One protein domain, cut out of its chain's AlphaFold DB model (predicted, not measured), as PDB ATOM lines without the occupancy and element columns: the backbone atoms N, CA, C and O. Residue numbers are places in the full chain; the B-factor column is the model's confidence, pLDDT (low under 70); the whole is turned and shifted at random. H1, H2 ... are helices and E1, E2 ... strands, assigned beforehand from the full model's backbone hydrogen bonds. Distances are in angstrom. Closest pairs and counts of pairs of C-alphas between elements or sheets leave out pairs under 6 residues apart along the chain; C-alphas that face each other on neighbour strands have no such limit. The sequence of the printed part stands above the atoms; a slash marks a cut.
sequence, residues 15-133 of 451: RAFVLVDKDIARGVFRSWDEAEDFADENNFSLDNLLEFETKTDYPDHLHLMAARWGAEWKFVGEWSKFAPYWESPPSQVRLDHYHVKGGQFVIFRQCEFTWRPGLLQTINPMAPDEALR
ATOM      1  N   ARG A  15      11.985  91.585  24.830       85.50
ATOM      2  CA  ARG A  15      11.213  90.342  24.861       85.50
ATOM      3  C   ARG A  15      11.032  89.805  23.438       85.50
ATOM      4  O   ARG A  15      10.814  90.570  22.494       85.50
ATOM      5  N   ALA A  16      11.143  88.492  23.299       87.50
ATOM      6  CA  ALA A  16      11.016  87.753  22.055       87.50
ATOM      7  C   ALA A  16      10.183  86.491  22.298       87.50
ATOM      8  O   ALA A  16      10.451  85.738  23.232       87.50
ATOM      9  N   PHE A  17       9.198  86.245  21.442       88.25
ATOM     10  CA  PHE A  17       8.286  85.110  21.553       88.25
ATOM     11  C   PHE A  17       8.610  84.111  20.442       88.25
ATOM     12  O   PHE A  17       8.519  84.434  19.259       88.25
ATOM     13  N   VAL A  18       9.050  82.910  20.809       89.94
ATOM     14  CA  VAL A  18       9.476  81.854  19.882       89.94
ATOM     15  C   VAL A  18       8.394  80.787  19.831       89.94
ATOM     16  O   VAL A  18       8.184  80.055  20.799       89.94
ATOM     17  N   LEU A  19       7.706  80.689  18.696       88.69
ATOM     18  CA  LEU A  19       6.670  79.681  18.484       88.69
ATOM     19  C   LEU A  19       7.316  78.336  18.141       88.69
ATOM     20  O   LEU A  19       8.010  78.242  17.125       88.69
ATOM     21  N   VAL A  20       7.066  77.293  18.935       87.88
ATOM     22  CA  VAL A  20       7.553  75.928  18.676       87.88
ATOM     23  C   VAL A  20       6.373  74.984  18.428       87.88
ATOM     24  O   VAL A  20       5.487  74.849  19.263       87.88
ATOM     25  N   ASP A  21       6.372  74.282  17.292       88.44
ATOM     26  CA  ASP A  21       5.404  73.220  16.980       88.44
ATOM     27  C   ASP A  21       6.159  71.941  16.611       88.44
ATOM     28  O   ASP A  21       7.000  71.954  15.711       88.44
ATOM     29  N   LYS A  22       5.836  70.831  17.292       87.50
ATOM     30  CA  LYS A  22       6.445  69.500  17.080       87.50
ATOM     31  C   LYS A  22       7.976  69.556  17.148       87.50
ATOM     32  O   LYS A  22       8.667  69.154  16.217       87.50
ATOM     33  N   ASP A  23       8.480  70.132  18.237       85.56
ATOM     34  CA  ASP A  23       9.893  70.421  18.504       85.56
ATOM     35  C   ASP A  23      10.585  71.339  17.473       85.56
ATOM     36  O   ASP A  23      11.803  71.472  17.507       85.56
ATOM     37  N   ILE A  24       9.868  72.002  16.557       86.44
ATOM     38  CA  ILE A  24      10.464  72.869  15.529       86.44
ATOM     39  C   ILE A  24      10.046  74.323  15.757       86.44
ATOM     40  O   ILE A  24       8.858  74.646  15.743       86.44
ATOM     41  N   ALA A  25      11.025  75.220  15.896       88.69
ATOM     42  CA  ALA A  25      10.782  76.660  15.908       88.69
ATOM     43  C   ALA A  25      10.197  77.114  14.557       88.69
ATOM     44  O   ALA A  25      10.799  76.901  13.501       88.69
ATOM     45  N   ARG A  26       9.007  77.721  14.593       89.12
ATOM     46  CA  ARG A  26       8.243  78.197  13.429       89.12
ATOM     47  C   ARG A  26       8.480  79.676  13.127       89.12
ATOM     48  O   ARG A  26       8.441  80.061  11.963       89.12
ATOM     49  N   GLY A  27       8.753  80.484  14.149       88.25
ATOM     50  CA  GLY A  27       9.003  81.918  14.016       88.25
ATOM     51  C   GLY A  27       9.472  82.561  15.321       88.25
ATOM     52  O   GLY A  27       9.450  81.922  16.375       88.25
ATOM     53  N   VAL A  28       9.910  83.818  15.226       91.44
ATOM     54  CA  VAL A  28      10.346  84.654  16.355       91.44
ATOM     55  C   VAL A  28       9.665  86.016  16.234       91.44
ATOM     56  O   VAL A  28       9.852  86.721  15.241       91.44
ATOM     57  N   PHE A  29       8.886  86.373  17.246       89.31
ATOM     58  CA  PHE A  29       7.949  87.496  17.261       89.31
ATOM     59  C   PHE A  29       8.283  88.463  18.404       89.31
ATOM     60  O   PHE A  29       9.065  88.131  19.299       89.31
ATOM     61  N   ARG A  30       7.733  89.680  18.380       86.19
ATOM     62  CA  ARG A  30       7.954  90.705  19.419       86.19
ATOM     63  C   ARG A  30       6.828  90.820  20.437       86.19
ATOM     64  O   ARG A  30       7.059  91.338  21.527       86.19
ATOM     65  N   SER A  31       5.630  90.367  20.091       83.69
ATOM     66  CA  SER A  31       4.502  90.253  21.014       83.69
ATOM     67  C   SER A  31       3.946  88.836  21.003       83.69
ATOM     68  O   SER A  31       4.242  88.037  20.114       83.69
ATOM     69  N   TRP A  32       3.124  88.546  22.010       88.94
ATOM     70  CA  TRP A  32       2.279  87.361  22.025       88.94
ATOM     71  C   TRP A  32       1.305  87.388  20.837       88.94
ATOM     72  O   TRP A  32       1.250  86.436  20.069       88.94
ATOM     73  N   ASP A  33       0.640  88.527  20.625       89.94
ATOM     74  CA  ASP A  33      -0.331  88.778  19.555       89.94
ATOM     75  C   ASP A  33       0.230  88.437  18.155       89.94
ATOM     76  O   ASP A  33      -0.426  87.754  17.375       89.94
ATOM     77  N   GLU A  34       1.473  88.842  17.849       90.12
ATOM     78  CA  GLU A  34       2.152  88.525  16.578       90.12
ATOM     79  C   GLU A  34       2.387  87.013  16.388       90.12
ATOM     80  O   GLU A  34       2.401  86.528  15.255       90.12
ATOM     81  N   ALA A  35       2.601  86.274  17.481       86.88
ATOM     82  CA  ALA A  35       2.786  84.825  17.456       86.88
ATOM     83  C   ALA A  35       1.447  84.069  17.398       86.88
ATOM     84  O   ALA A  35       1.380  83.015  16.766       86.88
ATOM     85  N   GLU A  36       0.399  84.608  18.028       89.44
ATOM     86  CA  GLU A  36      -0.972  84.086  18.021       89.44
ATOM     87  C   GLU A  36      -1.612  84.227  16.632       89.44
ATOM     88  O   GLU A  36      -2.000  83.211  16.055       89.44
ATOM     89  N   ASP A  37      -1.581  85.424  16.027       92.69
ATOM     90  CA  ASP A  37      -2.024  85.657  14.637       92.69
ATOM     91  C   ASP A  37      -1.328  84.684  13.659       92.69
ATOM     92  O   ASP A  37      -1.969  84.047  12.818       92.69
ATOM     93  N   PHE A  38      -0.005  84.518  13.785       92.19
ATOM     94  CA  PHE A  38       0.766  83.621  12.919       92.19
ATOM     95  C   PHE A  38       0.468  82.132  13.173       92.19
ATOM     96  O   PHE A  38       0.467  81.338  12.224       92.19
ATOM     97  N   ALA A  39       0.232  81.729  14.425       90.75
ATOM     98  CA  ALA A  39      -0.132  80.355  14.761       90.75
ATOM     99  C   ALA A  39      -1.503  79.985  14.177       90.75
ATOM    100  O   ALA A  39      -1.616  78.926  13.550       90.75
ATOM    101  N   ASP A  40      -2.490  80.878  14.290       92.69
ATOM    102  CA  ASP A  40      -3.837  80.706  13.731       92.69
ATOM    103  C   ASP A  40      -3.821  80.661  12.191       92.69
ATOM    104  O   ASP A  40      -4.411  79.753  11.595       92.69
ATOM    105  N   GLU A  41      -3.088  81.566  11.523       96.38
ATOM    106  CA  GLU A  41      -2.950  81.545  10.054       96.38
ATOM    107  C   GLU A  41      -2.360  80.221   9.530       96.38
ATOM    108  O   GLU A  41      -2.735  79.751   8.451       96.38
ATOM    109  N   ASN A  42      -1.456  79.594  10.292       94.31
ATOM    110  CA  ASN A  42      -0.702  78.411   9.865       94.31
ATOM    111  C   ASN A  42      -1.159  77.093  10.523       94.31
ATOM    112  O   ASN A  42      -0.663  76.029  10.151       94.31
ATOM    113  N   ASN A  43      -2.137  77.135  11.436       93.56
ATOM    114  CA  ASN A  43      -2.623  75.993  12.225       93.56
ATOM    115  C   ASN A  43      -1.506  75.313  13.059       93.56
ATOM    116  O   ASN A  43      -1.420  74.082  13.129       93.56
ATOM    117  N   PHE A  44      -0.632  76.113  13.679       91.44
ATOM    118  CA  PHE A  44       0.356  75.644  14.662       91.44
ATOM    119  C   PHE A  44      -0.219  75.695  16.083       91.44
ATOM    120  O   PHE A  44      -1.098  76.503  16.363       91.44
ATOM    121  N   SER A  45       0.286  74.857  16.997       86.12
ATOM    122  CA  SER A  45      -0.106  74.965  18.409       86.12
ATOM    123  C   SER A  45       0.693  76.042  19.145       86.12
ATOM    124  O   SER A  45       1.904  76.160  18.958       86.12
ATOM    125  N   LEU A  46       0.013  76.763  20.040       82.88
ATOM    126  CA  LEU A  46       0.594  77.711  20.995       82.88
ATOM    127  C   LEU A  46       1.084  77.041  22.295       82.88
ATOM    128  O   LEU A  46       1.699  77.718  23.114       82.88
ATOM    129  N   ASP A  47       0.877  75.726  22.477       81.88
ATOM    130  CA  ASP A  47       1.270  74.974  23.692       81.88
ATOM    131  C   ASP A  47       2.752  75.148  24.077       81.88
ATOM    132  O   ASP A  47       3.119  74.989  25.239       81.88
ATOM    133  N   ASN A  48       3.611  75.450  23.096       80.56
ATOM    134  CA  ASN A  48       5.044  75.685  23.274       80.56
ATOM    135  C   ASN A  48       5.461  77.047  22.682       80.56
ATOM    136  O   ASN A  48       6.504  77.163  22.031       80.56
ATOM    137  N   LEU A  49       4.642  78.086  22.876       83.62
ATOM    138  CA  LEU A  49       5.083  79.469  22.698       83.62
ATOM    139  C   LEU A  49       5.990  79.857  23.877       83.62
ATOM    140  O   LEU A  49       5.554  79.895  25.026       83.62
ATOM    141  N   LEU A  50       7.267  80.109  23.592       81.88
ATOM    142  CA  LEU A  50       8.301  80.340  24.603       81.88
ATOM    143  C   LEU A  50       8.764  81.796  24.598       81.88
ATOM    144  O   LEU A  50       9.070  82.352  23.545       81.88
ATOM    145  N   GLU A  51       8.861  82.399  25.780       87.88
ATOM    146  CA  GLU A  51       9.372  83.759  25.947       87.88
ATOM    147  C   GLU A  51      10.877  83.757  26.251       87.88
ATOM    148  O   GLU A  51      11.363  82.988  27.082       87.88
ATOM    149  N   PHE A  52      11.606  84.645  25.578       86.25
ATOM    150  CA  PHE A  52      13.029  84.916  25.766       86.25
ATOM    151  C   PHE A  52      13.268  86.425  25.864       86.25
ATOM    152  O   PHE A  52      12.442  87.229  25.431       86.25
ATOM    153  N   GLU A  53      14.431  86.817  26.373       85.44
ATOM    154  CA  GLU A  53      14.846  88.213  26.492       85.44
ATOM    155  C   GLU A  53      16.240  88.404  25.872       85.44
ATOM    156  O   GLU A  53      17.148  87.599  26.095       85.44
ATOM    157  N   THR A  54      16.417  89.442  25.048       78.94
ATOM    158  CA  THR A  54      17.730  89.778  24.479       78.94
ATOM    159  C   THR A  54      18.642  90.386  25.541       78.94
ATOM    160  O   THR A  54      18.211  91.138  26.412       78.94
ATOM    161  N   LYS A  55      19.936  90.065  25.475       74.19
ATOM    162  CA  LYS A  55      20.916  90.494  26.485       74.19
ATOM    163  C   LYS A  55      21.193  91.985  26.355       74.19
ATOM    164  O   LYS A  55      21.363  92.467  25.241       74.19
ATOM    165  N   THR A  56      21.331  92.686  27.476       74.81
ATOM    166  CA  THR A  56      21.577  94.140  27.529       74.81
ATOM    167  C   THR A  56      22.850  94.575  26.791       74.81
ATOM    168  O   THR A  56      22.912  95.689  26.287       74.81
ATOM    169  N   ASP A  57      23.845  93.689  26.667       75.06
ATOM    170  CA  ASP A  57      25.057  93.920  25.861       75.06
ATOM    171  C   ASP A  57      24.800  93.888  24.338       75.06
ATOM    172  O   ASP A  57      25.581  94.431  23.561       75.06
ATOM    173  N   TYR A  58      23.733  93.203  23.903       80.88
ATOM    174  CA  TYR A  58      23.371  92.959  22.502       80.88
ATOM    175  C   TYR A  58      21.831  92.948  22.314       80.88
ATOM    176  O   TYR A  58      21.267  91.932  21.898       80.88
ATOM    177  N   PRO A  59      21.111  94.046  22.615       82.50
ATOM    178  CA  PRO A  59      19.651  94.032  22.773       82.50
ATOM    179  C   PRO A  59      18.875  93.880  21.449       82.50
ATOM    180  O   PRO A  59      17.693  93.529  21.457       82.50
ATOM    181  N   ASP A  60      19.534  94.078  20.305       84.38
ATOM    182  CA  ASP A  60      19.025  93.743  18.967       84.38
ATOM    183  C   ASP A  60      19.317  92.280  18.538       84.38
ATOM    184  O   ASP A  60      18.941  91.893  17.432       84.38
ATOM    185  N   HIS A  61      19.948  91.444  19.376       87.19
ATOM    186  CA  HIS A  61      20.391  90.086  19.020       87.19
ATOM    187  C   HIS A  61      19.753  88.983  19.884       87.19
ATOM    188  O   HIS A  61      19.841  89.003  21.113       87.19
ATOM    189  N   LEU A  62      19.202  87.954  19.235       90.00
ATOM    190  CA  LEU A  62      18.731  86.719  19.875       90.00
ATOM    191  C   LEU A  62      19.469  85.509  19.288       90.00
ATOM    192  O   LEU A  62      19.592  85.369  18.070       90.00
ATOM    193  N   HIS A  63      19.940  84.614  20.155       91.94
ATOM    194  CA  HIS A  63      20.699  83.425  19.771       91.94
ATOM    195  C   HIS A  63      19.938  82.174  20.190       91.94
ATOM    196  O   HIS A  63      19.838  81.883  21.375       91.94
ATOM    197  N   LEU A  64      19.412  81.426  19.230       91.25
ATOM    198  CA  LEU A  64      18.660  80.198  19.472       91.25
ATOM    199  C   LEU A  64      19.483  78.971  19.069       91.25
ATOM    200  O   LEU A  64      20.408  79.054  18.255       91.25
ATOM    201  N   MET A  65      19.161  77.827  19.664       93.56
ATOM    202  CA  MET A  65      19.857  76.564  19.442       93.56
ATOM    203  C   MET A  65      18.886  75.474  18.990       93.56
ATOM    204  O   MET A  65      17.863  75.221  19.629       93.56
ATOM    205  N   ALA A  66      19.256  74.779  17.917       93.12
ATOM    206  CA  ALA A  66      18.642  73.524  17.497       93.12
ATOM    207  C   ALA A  66      19.688  72.399  17.503       93.12
ATOM    208  O   ALA A  66      20.876  72.646  17.302       93.12
ATOM    209  N   ALA A  67      19.271  71.156  17.709       94.62
ATOM    210  CA  ALA A  67      20.135  69.980  17.690       94.62
ATOM    211  C   ALA A  67      19.511  68.860  16.850       94.62
ATOM    212  O   ALA A  67      18.289  68.789  16.700       94.62
ATOM    213  N   ARG A  68      20.356  68.018  16.246       95.56
ATOM    214  CA  ARG A  68      19.932  67.003  15.276       95.56
ATOM    215  C   ARG A  68      20.129  65.594  15.812       95.56
ATOM    216  O   ARG A  68      21.266  65.189  16.056       95.56
ATOM    217  N   TRP A  69      19.045  64.832  15.909       94.00
ATOM    218  CA  TRP A  69      19.083  63.403  16.228       94.00
ATOM    219  C   TRP A  69      18.626  62.614  14.998       94.00
ATOM    220  O   TRP A  69      17.486  62.717  14.549       94.00
ATOM    221  N   GLY A  70      19.550  61.864  14.391       90.19
ATOM    222  CA  GLY A  70      19.303  61.164  13.130       90.19
ATOM    223  C   GLY A  70      19.009  62.132  11.977       90.19
ATOM    224  O   GLY A  70      19.911  62.819  11.485       90.19
ATOM    225  N   ALA A  71      17.754  62.161  11.526       88.88
ATOM    226  CA  ALA A  71      17.282  63.005  10.426       88.88
ATOM    227  C   ALA A  71      16.594  64.306  10.886       88.88
ATOM    228  O   ALA A  71      16.504  65.245  10.097       88.88
ATOM    229  N   GLU A  72      16.123  64.381  12.134       90.00
ATOM    230  CA  GLU A  72      15.277  65.483  12.607       90.00
ATOM    231  C   GLU A  72      16.084  66.560  13.333       90.00
ATOM    232  O   GLU A  72      16.909  66.261  14.198       90.00
ATOM    233  N   TRP A  73      15.810  67.824  12.996       92.00
ATOM    234  CA  TRP A  73      16.235  68.992  13.767       92.00
ATOM    235  C   TRP A  73      15.171  69.328  14.810       92.00
ATOM    236  O   TRP A  73      14.018  69.553  14.447       92.00
ATOM    237  N   LYS A  74      15.579  69.428  16.074       93.06
ATOM    238  CA  LYS A  74      14.732  69.838  17.197       93.06
ATOM    239  C   LYS A  74      15.274  71.113  17.832       93.06
ATOM    240  O   LYS A  74      16.483  71.255  18.004       93.06
ATOM    241  N   PHE A  75      14.391  72.044  18.156       91.25
ATOM    242  CA  PHE A  75      14.668  73.232  18.951       91.25
ATOM    243  C   PHE A  75      15.035  72.832  20.385       91.25
ATOM    244  O   PHE A  75      14.494  71.870  20.924       91.25
ATOM    245  N   VAL A  76      15.976  73.559  20.991       90.38
ATOM    246  CA  VAL A  76      16.531  73.234  22.316       90.38
ATOM    247  C   VAL A  76      16.436  74.410  23.299       90.38
ATOM    248  O   VAL A  76      16.465  74.189  24.506       90.38
ATOM    249  N   GLY A  77      16.306  75.647  22.810       88.62
ATOM    250  CA  GLY A  77      16.211  76.856  23.635       88.62
ATOM    251  C   GLY A  77      17.129  77.981  23.155       88.62
ATOM    252  O   GLY A  77      17.517  78.033  21.986       88.62
ATOM    253  N   GLU A  78      17.499  78.869  24.077       89.69
ATOM    254  CA  GLU A  78      18.554  79.864  23.862       89.69
ATOM    255  C   GLU A  78      19.933  79.185  23.715       89.69
ATOM    256  O   GLU A  78      20.180  78.100  24.253       89.69
ATOM    257  N   TRP A  79      20.873  79.832  23.024       87.38
ATOM    258  CA  TRP A  79      22.252  79.361  22.958       87.38
ATOM    259  C   TRP A  79      22.981  79.545  24.297       87.38
ATOM    260  O   TRP A  79      23.392  80.648  24.671       87.38
ATOM    261  N   SER A  80      23.244  78.431  24.977       83.50
ATOM    262  CA  SER A  80      24.059  78.377  26.193       83.50
ATOM    263  C   SER A  80      25.465  77.843  25.915       83.50
ATOM    264  O   SER A  80      25.661  76.987  25.056       83.50
ATOM    265  N   LYS A  81      26.458  78.288  26.700       81.94
ATOM    266  CA  LYS A  81      27.801  77.668  26.739       81.94
ATOM    267  C   LYS A  81      27.787  76.275  27.380       81.94
ATOM    268  O   LYS A  81      28.742  75.514  27.229       81.94
ATOM    269  N   PHE A  82      26.723  75.946  28.109       81.25
ATOM    270  CA  PHE A  82      26.512  74.652  28.743       81.25
ATOM    271  C   PHE A  82      25.532  73.839  27.901       81.25
ATOM    272  O   PHE A  82      24.469  74.334  27.535       81.25
ATOM    273  N   ALA A  83      25.881  72.588  27.600       75.62
ATOM    274  CA  ALA A  83      24.928  71.674  26.983       75.62
ATOM    275  C   ALA A  83      23.833  71.323  28.004       75.62
ATOM    276  O   ALA A  83      24.168  71.066  29.166       75.62
ATOM    277  N   PRO A  84      22.551  71.281  27.600       80.31
ATOM    278  CA  PRO A  84      21.517  70.631  28.391       80.31
ATOM    279  C   PRO A  84      21.873  69.164  28.653       80.31
ATOM    280  O   PRO A  84      22.680  68.564  27.938       80.31
ATOM    281  N   TYR A  85      21.228  68.562  29.650       83.00
ATOM    282  CA  TYR A  85      21.273  67.113  29.784       83.00
ATOM    283  C   TYR A  85      20.543  66.474  28.594       83.00
ATOM    284  O   TYR A  85      19.367  66.751  28.358       83.00
ATOM    285  N   TRP A  86      21.245  65.626  27.846       84.12
ATOM    286  CA  TRP A  86      20.708  64.881  26.712       84.12
ATOM    287  C   TRP A  86      20.908  63.384  26.959       84.12
ATOM    288  O   TRP A  86      22.035  62.949  27.193       84.12
ATOM    289  N   GLU A  87      19.835  62.593  26.864       87.25
ATOM    290  CA  GLU A  87      19.877  61.127  27.032       87.25
ATOM    291  C   GLU A  87      20.819  60.451  26.024       87.25
ATOM    292  O   GLU A  87      21.490  59.467  26.331       87.25
ATOM    293  N   SER A  88      20.895  61.013  24.815       89.81
ATOM    294  CA  SER A  88      21.896  60.676  23.808       89.81
ATOM    295  C   SER A  88      22.439  61.955  23.161       89.81
ATOM    296  O   SER A  88      21.675  62.897  22.931       89.81
ATOM    297  N   PRO A  89      23.747  62.033  22.858       91.00
ATOM    298  CA  PRO A  89      24.312  63.196  22.186       91.00
ATOM    299  C   PRO A  89      23.752  63.331  20.756       91.00
ATOM    300  O   PRO A  89      23.653  62.323  20.050       91.00
ATOM    301  N   PRO A  90      23.423  64.551  20.292       95.00
ATOM    302  CA  PRO A  90      23.021  64.783  18.909       95.00
ATOM    303  C   PRO A  90      24.196  64.548  17.947       95.00
ATOM    304  O   PRO A  90      25.361  64.551  18.345       95.00
ATOM    305  N   SER A  91      23.910  64.400  16.652       95.50
ATOM    306  CA  SER A  91      24.941  64.347  15.604       95.50
ATOM    307  C   SER A  91      25.450  65.737  15.210       95.50
ATOM    308  O   SER A  91      26.617  65.905  14.855       95.50
ATOM    309  N   GLN A  92      24.578  66.745  15.268       96.06
ATOM    310  CA  GLN A  92      24.892  68.140  14.954       96.06
ATOM    311  C   GLN A  92      24.148  69.095  15.892       96.06
ATOM    312  O   GLN A  92      23.099  68.752  16.435       96.06
ATOM    313  N   VAL A  93      24.663  70.314  16.022       94.38
ATOM    314  CA  VAL A  93      23.998  71.455  16.665       94.38
ATOM    315  C   VAL A  93      24.018  72.634  15.690       94.38
ATOM    316  O   VAL A  93      24.981  72.796  14.941       94.38
ATOM    317  N   ARG A  94      22.966  73.452  15.681       93.81
ATOM    318  CA  ARG A  94      22.830  74.656  14.858       93.81
ATOM    319  C   ARG A  94      22.615  75.878  15.743       93.81
ATOM    320  O   ARG A  94      21.759  75.857  16.626       93.81
ATOM    321  N   LEU A  95      23.392  76.925  15.487       91.81
ATOM    322  CA  LEU A  95      23.162  78.272  16.004       91.81
ATOM    323  C   LEU A  95      22.251  79.009  15.024       91.81
ATOM    324  O   LEU A  95      22.657  79.243  13.884       91.81
ATOM    325  N   ASP A  96      21.071  79.404  15.487       89.44
ATOM    326  CA  ASP A  96      20.139  80.268  14.768       89.44
ATOM    327  C   ASP A  96      20.218  81.675  15.373       89.44
ATOM    328  O   ASP A  96      19.704  81.940  16.459       89.44
ATOM    329  N   HIS A  97      20.927  82.578  14.698       90.12
ATOM    330  CA  HIS A  97      21.171  83.940  15.172       90.12
ATOM    331  C   HIS A  97      20.211  84.903  14.466       90.12
ATOM    332  O   HIS A  97      20.285  85.091  13.248       90.12
ATOM    333  N   TYR A  98      19.330  85.528  15.243       90.38
ATOM    334  CA  TYR A  98      18.378  86.540  14.800       90.38
ATOM    335  C   TYR A  98      18.876  87.935  15.175       90.38
ATOM    336  O   TYR A  98      19.320  88.160  16.300       90.38
ATOM    337  N   HIS A  99      18.745  88.872  14.241       89.88
ATOM    338  CA  HIS A  99      18.977  90.295  14.456       89.88
ATOM    339  C   HIS A  99      17.668  91.056  14.246       89.88
ATOM    340  O   HIS A  99      16.934  90.826  13.279       89.88
ATOM    341  N   VAL A 100      17.379  92.008  15.119       86.00
ATOM    342  CA  VAL A 100      16.185  92.839  15.030       86.00
ATOM    343  C   VAL A 100      16.346  93.872  13.912       86.00
ATOM    344  O   VAL A 100      17.236  94.716  13.926       86.00
ATOM    345  N   LYS A 101      15.487  93.819  12.894       85.12
ATOM    346  CA  LYS A 101      15.560  94.706  11.727       85.12
ATOM    347  C   LYS A 101      14.193  95.288  11.408       85.12
ATOM    348  O   LYS A 101      13.226  94.557  11.233       85.12
ATOM    349  N   GLY A 102      14.117  96.616  11.315       81.88
ATOM    350  CA  GLY A 102      12.960  97.338  10.764       81.88
ATOM    351  C   GLY A 102      11.626  97.178  11.504       81.88
ATOM    352  O   GLY A 102      10.623  97.674  11.009       81.88
ATOM    353  N   GLY A 103      11.606  96.510  12.662       80.19
ATOM    354  CA  GLY A 103      10.383  96.200  13.400       80.19
ATOM    355  C   GLY A 103      10.198  94.726  13.762       80.19
ATOM    356  O   GLY A 103       9.260  94.440  14.485       80.19
ATOM    357  N   GLN A 104      11.062  93.804  13.317       84.62
ATOM    358  CA  GLN A 104      10.888  92.352  13.511       84.62
ATOM    359  C   GLN A 104      12.215  91.652  13.848       84.62
ATOM    360  O   GLN A 104      13.283  92.200  13.570       84.62
ATOM    361  N   PHE A 105      12.171  90.443  14.420       85.12
ATOM    362  CA  PHE A 105      13.339  89.556  14.494       85.12
ATOM    363  C   PHE A 105      13.548  88.881  13.134       85.12
ATOM    364  O   PHE A 105      12.702  88.120  12.671       85.12
ATOM    365  N   VAL A 106      14.679  89.149  12.482       88.12
ATOM    366  CA  VAL A 106      15.023  88.570  11.176       88.12
ATOM    367  C   VAL A 106      16.227  87.657  11.352       88.12
ATOM    368  O   VAL A 106      17.200  88.031  12.004       88.12
ATOM    369  N   ILE A 107      16.182  86.458  10.772       90.88
ATOM    370  CA  ILE A 107      17.311  85.530  10.852       90.88
ATOM    371  C   ILE A 107      18.520  86.134  10.120       90.88
ATOM    372  O   ILE A 107      18.460  86.449   8.931       90.88
ATOM    373  N   PHE A 108      19.595  86.381  10.863       87.56
ATOM    374  CA  PHE A 108      20.812  87.023  10.367       87.56
ATOM    375  C   PHE A 108      21.786  85.983   9.815       87.56
ATOM    376  O   PHE A 108      22.363  86.183   8.748       87.56
ATOM    377  N   ARG A 109      21.926  84.849  10.512       87.25
ATOM    378  CA  ARG A 109      22.672  83.678  10.034       87.25
ATOM    379  C   ARG A 109      22.207  82.393  10.709       87.25
ATOM    380  O   ARG A 109      21.695  82.414  11.827       87.25
ATOM    381  N   GLN A 110      22.490  81.278  10.047       91.69
ATOM    382  CA  GLN A 110      22.426  79.937  10.619       91.69
ATOM    383  C   GLN A 110      23.800  79.284  10.466       91.69
ATOM    384  O   GLN A 110      24.418  79.386   9.404       91.69
ATOM    385  N   CYS A 111      24.300  78.634  11.514       90.56
ATOM    386  CA  CYS A 111      25.588  77.939  11.483       90.56
ATOM    387  C   CYS A 111      25.430  76.533  12.055       90.56
ATOM    388  O   CYS A 111      25.078  76.385  13.222       90.56
ATOM    389  N   GLU A 112      25.683  75.508  11.241       94.00
ATOM    390  CA  GLU A 112      25.654  74.104  11.661       94.00
ATOM    391  C   GLU A 112      27.048  73.602  12.046       94.00
ATOM    392  O   GLU A 112      28.047  73.911  11.395       94.00
ATOM    393  N   PHE A 113      27.099  72.776  13.087       92.00
ATOM    394  CA  PHE A 113      28.320  72.242  13.673       92.00
ATOM    395  C   PHE A 113      28.149  70.748  13.967       92.00
ATOM    396  O   PHE A 113      27.155  70.345  14.570       92.00
ATOM    397  N   THR A 114      29.128  69.919  13.603       94.12
ATOM    398  CA  THR A 114      29.193  68.523  14.070       94.12
ATOM    399  C   THR A 114      29.373  68.503  15.586       94.12
ATOM    400  O   THR A 114      30.250  69.194  16.114       94.12
ATOM    401  N   TRP A 115      28.549  67.732  16.296       92.38
ATOM    402  CA  TRP A 115      28.598  67.694  17.757       92.38
ATOM    403  C   TRP A 115      29.917  67.102  18.277       92.38
ATOM    404  O   TRP A 115      30.424  66.104  17.767       92.38
ATOM    405  N   ARG A 116      30.450  67.709  19.342       90.44
ATOM    406  CA  ARG A 116      31.560  67.184  20.148       90.44
ATOM    407  C   ARG A 116      31.484  67.748  21.574       90.44
ATOM    408  O   ARG A 116      31.029  68.882  21.738       90.44
ATOM    409  N   PRO A 117      31.965  67.026  22.603       87.62
ATOM    410  CA  PRO A 117      32.093  67.576  23.952       87.62
ATOM    411  C   PRO A 117      32.844  68.918  23.954       87.62
ATOM    412  O   PRO A 117      33.824  69.091  23.229       87.62
ATOM    413  N   GLY A 118      32.360  69.885  24.738       86.25
ATOM    414  CA  GLY A 118      32.934  71.235  24.828       86.25
ATOM    415  C   GLY A 118      32.611  72.189  23.665       86.25
ATOM    416  O   GLY A 118      32.949  73.366  23.757       86.25
ATOM    417  N   LEU A 119      31.928  71.749  22.597       88.31
ATOM    418  CA  LEU A 119      31.630  72.582  21.416       88.31
ATOM    419  C   LEU A 119      30.970  73.931  21.756       88.31
ATOM    420  O   LEU A 119      31.394  74.969  21.256       88.31
ATOM    421  N   LEU A 120      29.956  73.930  22.625       86.69
ATOM    422  CA  LEU A 120      29.206  75.148  22.966       86.69
ATOM    423  C   LEU A 120      30.028  76.151  23.790       86.69
ATOM    424  O   LEU A 120      29.718  77.337  23.803       86.69
ATOM    425  N   GLN A 121      31.093  75.687  24.452       86.19
ATOM    426  CA  GLN A 121      32.020  76.534  25.204       86.19
ATOM    427  C   GLN A 121      33.007  77.253  24.275       86.19
ATOM    428  O   GLN A 121      33.480  78.336  24.617       86.19
ATOM    429  N   THR A 122      33.321  76.666  23.109       84.75
ATOM    430  CA  THR A 122      34.268  77.236  22.133       84.75
ATOM    431  C   THR A 122      33.607  78.133  21.088       84.75
ATOM    432  O   THR A 122      34.284  78.974  20.500       84.75
ATOM    433  N   ILE A 123      32.296  78.000  20.867       84.00
ATOM    434  CA  ILE A 123      31.525  78.889  19.991       84.00
ATOM    435  C   ILE A 123      31.146  80.164  20.754       84.00
ATOM    436  O   ILE A 123      30.438  80.119  21.758       84.00
ATOM    437  N   ASN A 124      31.558  81.319  20.228       84.94
ATOM    438  CA  ASN A 124      30.994  82.615  20.600       84.94
ATOM    439  C   ASN A 124      29.894  82.986  19.584       84.94
ATOM    440  O   ASN A 124      30.236  83.255  18.430       84.94
ATOM    441  N   PRO A 125      28.606  83.058  19.977       85.19
ATOM    442  CA  PRO A 125      27.506  83.365  19.059       85.19
ATOM    443  C   PRO A 125      27.597  84.716  18.337       85.19
ATOM    444  O   PRO A 125      26.973  84.861  17.289       85.19
ATOM    445  N   MET A 126      28.410  85.657  18.838       84.75
ATOM    446  CA  MET A 126      28.666  86.973  18.232       84.75
ATOM    447  C   MET A 126      29.934  87.034  17.357       84.75
ATOM    448  O   MET A 126      30.187  88.054  16.722       84.75
ATOM    449  N   ALA A 127      30.745  85.971  17.277       83.44
ATOM    450  CA  ALA A 127      31.970  85.969  16.466       83.44
ATOM    451  C   ALA A 127      31.675  86.103  14.953       83.44
ATOM    452  O   ALA A 127      30.606  85.681  14.511       83.44
ATOM    453  N   PRO A 128      32.585  86.650  14.123       77.75
ATOM    454  CA  PRO A 128      32.405  86.677  12.668       77.75
ATOM    455  C   PRO A 128      32.392  85.260  12.074       77.75
ATOM    456  O   PRO A 128      33.017  84.348  12.616       77.75
ATOM    457  N   ASP A 129      31.715  85.077  10.936       74.62
ATOM    458  CA  ASP A 129      31.521  83.761  10.295       74.62
ATOM    459  C   ASP A 129      32.836  83.011  10.022       74.62
ATOM    460  O   ASP A 129      32.884  81.785  10.099       74.62
ATOM    461  N   GLU A 130      33.920  83.737   9.743       73.50
ATOM    462  CA  GLU A 130      35.265  83.183   9.556       73.50
ATOM    463  C   GLU A 130      35.775  82.453  10.808       73.50
ATOM    464  O   GLU A 130      36.344  81.369  10.699       73.50
ATOM    465  N   ALA A 131      35.510  83.002  11.996       72.62
ATOM    466  CA  ALA A 131      35.892  82.416  13.281       72.62
ATOM    467  C   ALA A 131      34.936  81.300  13.746       72.62
ATOM    468  O   ALA A 131      35.298  80.504  14.611       72.62
ATOM    469  N   LEU A 132      33.734  81.208  13.162       73.44
ATOM    470  CA  LEU A 132      32.800  80.096  13.384       73.44
ATOM    471  C   LEU A 132      33.125  78.871  12.511       73.44
ATOM    472  O   LEU A 132      32.723  77.751  12.834       73.44
ATOM    473  N   ARG A 133      33.881  79.038  11.420       67.75
ATOM    474  CA  ARG A 133      34.306  77.929  10.552       67.75
ATOM    475  C   ARG A 133      35.456  77.144  11.183       67.75
ATOM    476  O   ARG A 133      36.626  77.382  10.889       67.75
TER     477      ARG A 133
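What this domain is: This is residues 15 to 133 of the 451 residues of an uncharacterized protein of Puniceicoccales bacterium CK1056 (UniProt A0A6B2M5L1). A long, strongly twisted sheet of four strands, E5 E4 E6 E7, is partly face to face with a smaller sheet, E2 E1 E3, in a sandwich, two sheets one over the other. H1 covers the smaller sheet's far face, and two short helices, H2 and H3, lie at the opposite end of the longest axis. The printed part has 119 residues, with named elements in the order E1 E2 H1 E3 E4 E5 E6 E7 H2 H3; both sheets are antiparallel and the class is mixed, helices and strands. It is compact, with a radius of gyration of the C-alphas of 14.5 A and spans of 39 by 32 by 20 A.

How they stand to each other: The larger sheet runs E5, residues 72 to 78, E4, 61 to 69, E6, 92 to 101, and E7, 104 to 114. N 67 and O 74 are 2.8 A apart between E4 and E5, a hairpin; N 64 and O 96 are 2.8 A apart between E4 and E6; N 95 and O 111 are 2.9 A apart between E6 and E7, also a hairpin. The smaller sheet runs E2, residues 24 to 29, E1, 15 to 21, and E3, 49 to 53. In the hairpin E1 and E2, N 26 and O 19 are 2.8 A apart; between E1 and E3, N 18 and O 50 are 2.8 A apart. The sheets' planes stand 23 degrees apart; E2 touches E5, closest at the C-alphas of Ile 24 and Phe 75, 5.4 A. H1, residues 32 to 42, is on the smaller sheet, making two layers, a helix on one face of a sheet; its height over the sheet is 9.1 A, and it runs slantwise to E2 at 37 degrees on the local plane. E2, H1 and E3 form a split strand-helix-strand unit, two strands running the same way with E1 between them, its crossover right-handed. H2, residues 119 to 122, and H3, 129 to 132, only graze the larger sheet. Every O i to N i+4 pair is within hydrogen-bond range in H1; H2 and H3 are too short for one.

Where its parts are: E7 measures 30.1 A, E6 28.3 A, E4 26.9 A, E1 19.7 A, E5 18.6 A and H1 15.4 A. E1 begins at C-alpha 15 (11.213, 90.342, 24.861), E7 ends at C-alpha 114 (29.193, 68.523, 14.070), and H3 ends at C-alpha 132 (32.800, 80.096, 13.384).

The domain as a whole: The two farthest C-alphas, of Glu 87 and Gly 102, are 40.3 A apart. The printed part has no cut. The link E5 to E6, residues 79 to 91, is long. Mean pLDDT of the printed part is 87.1; residue 133 is under 70.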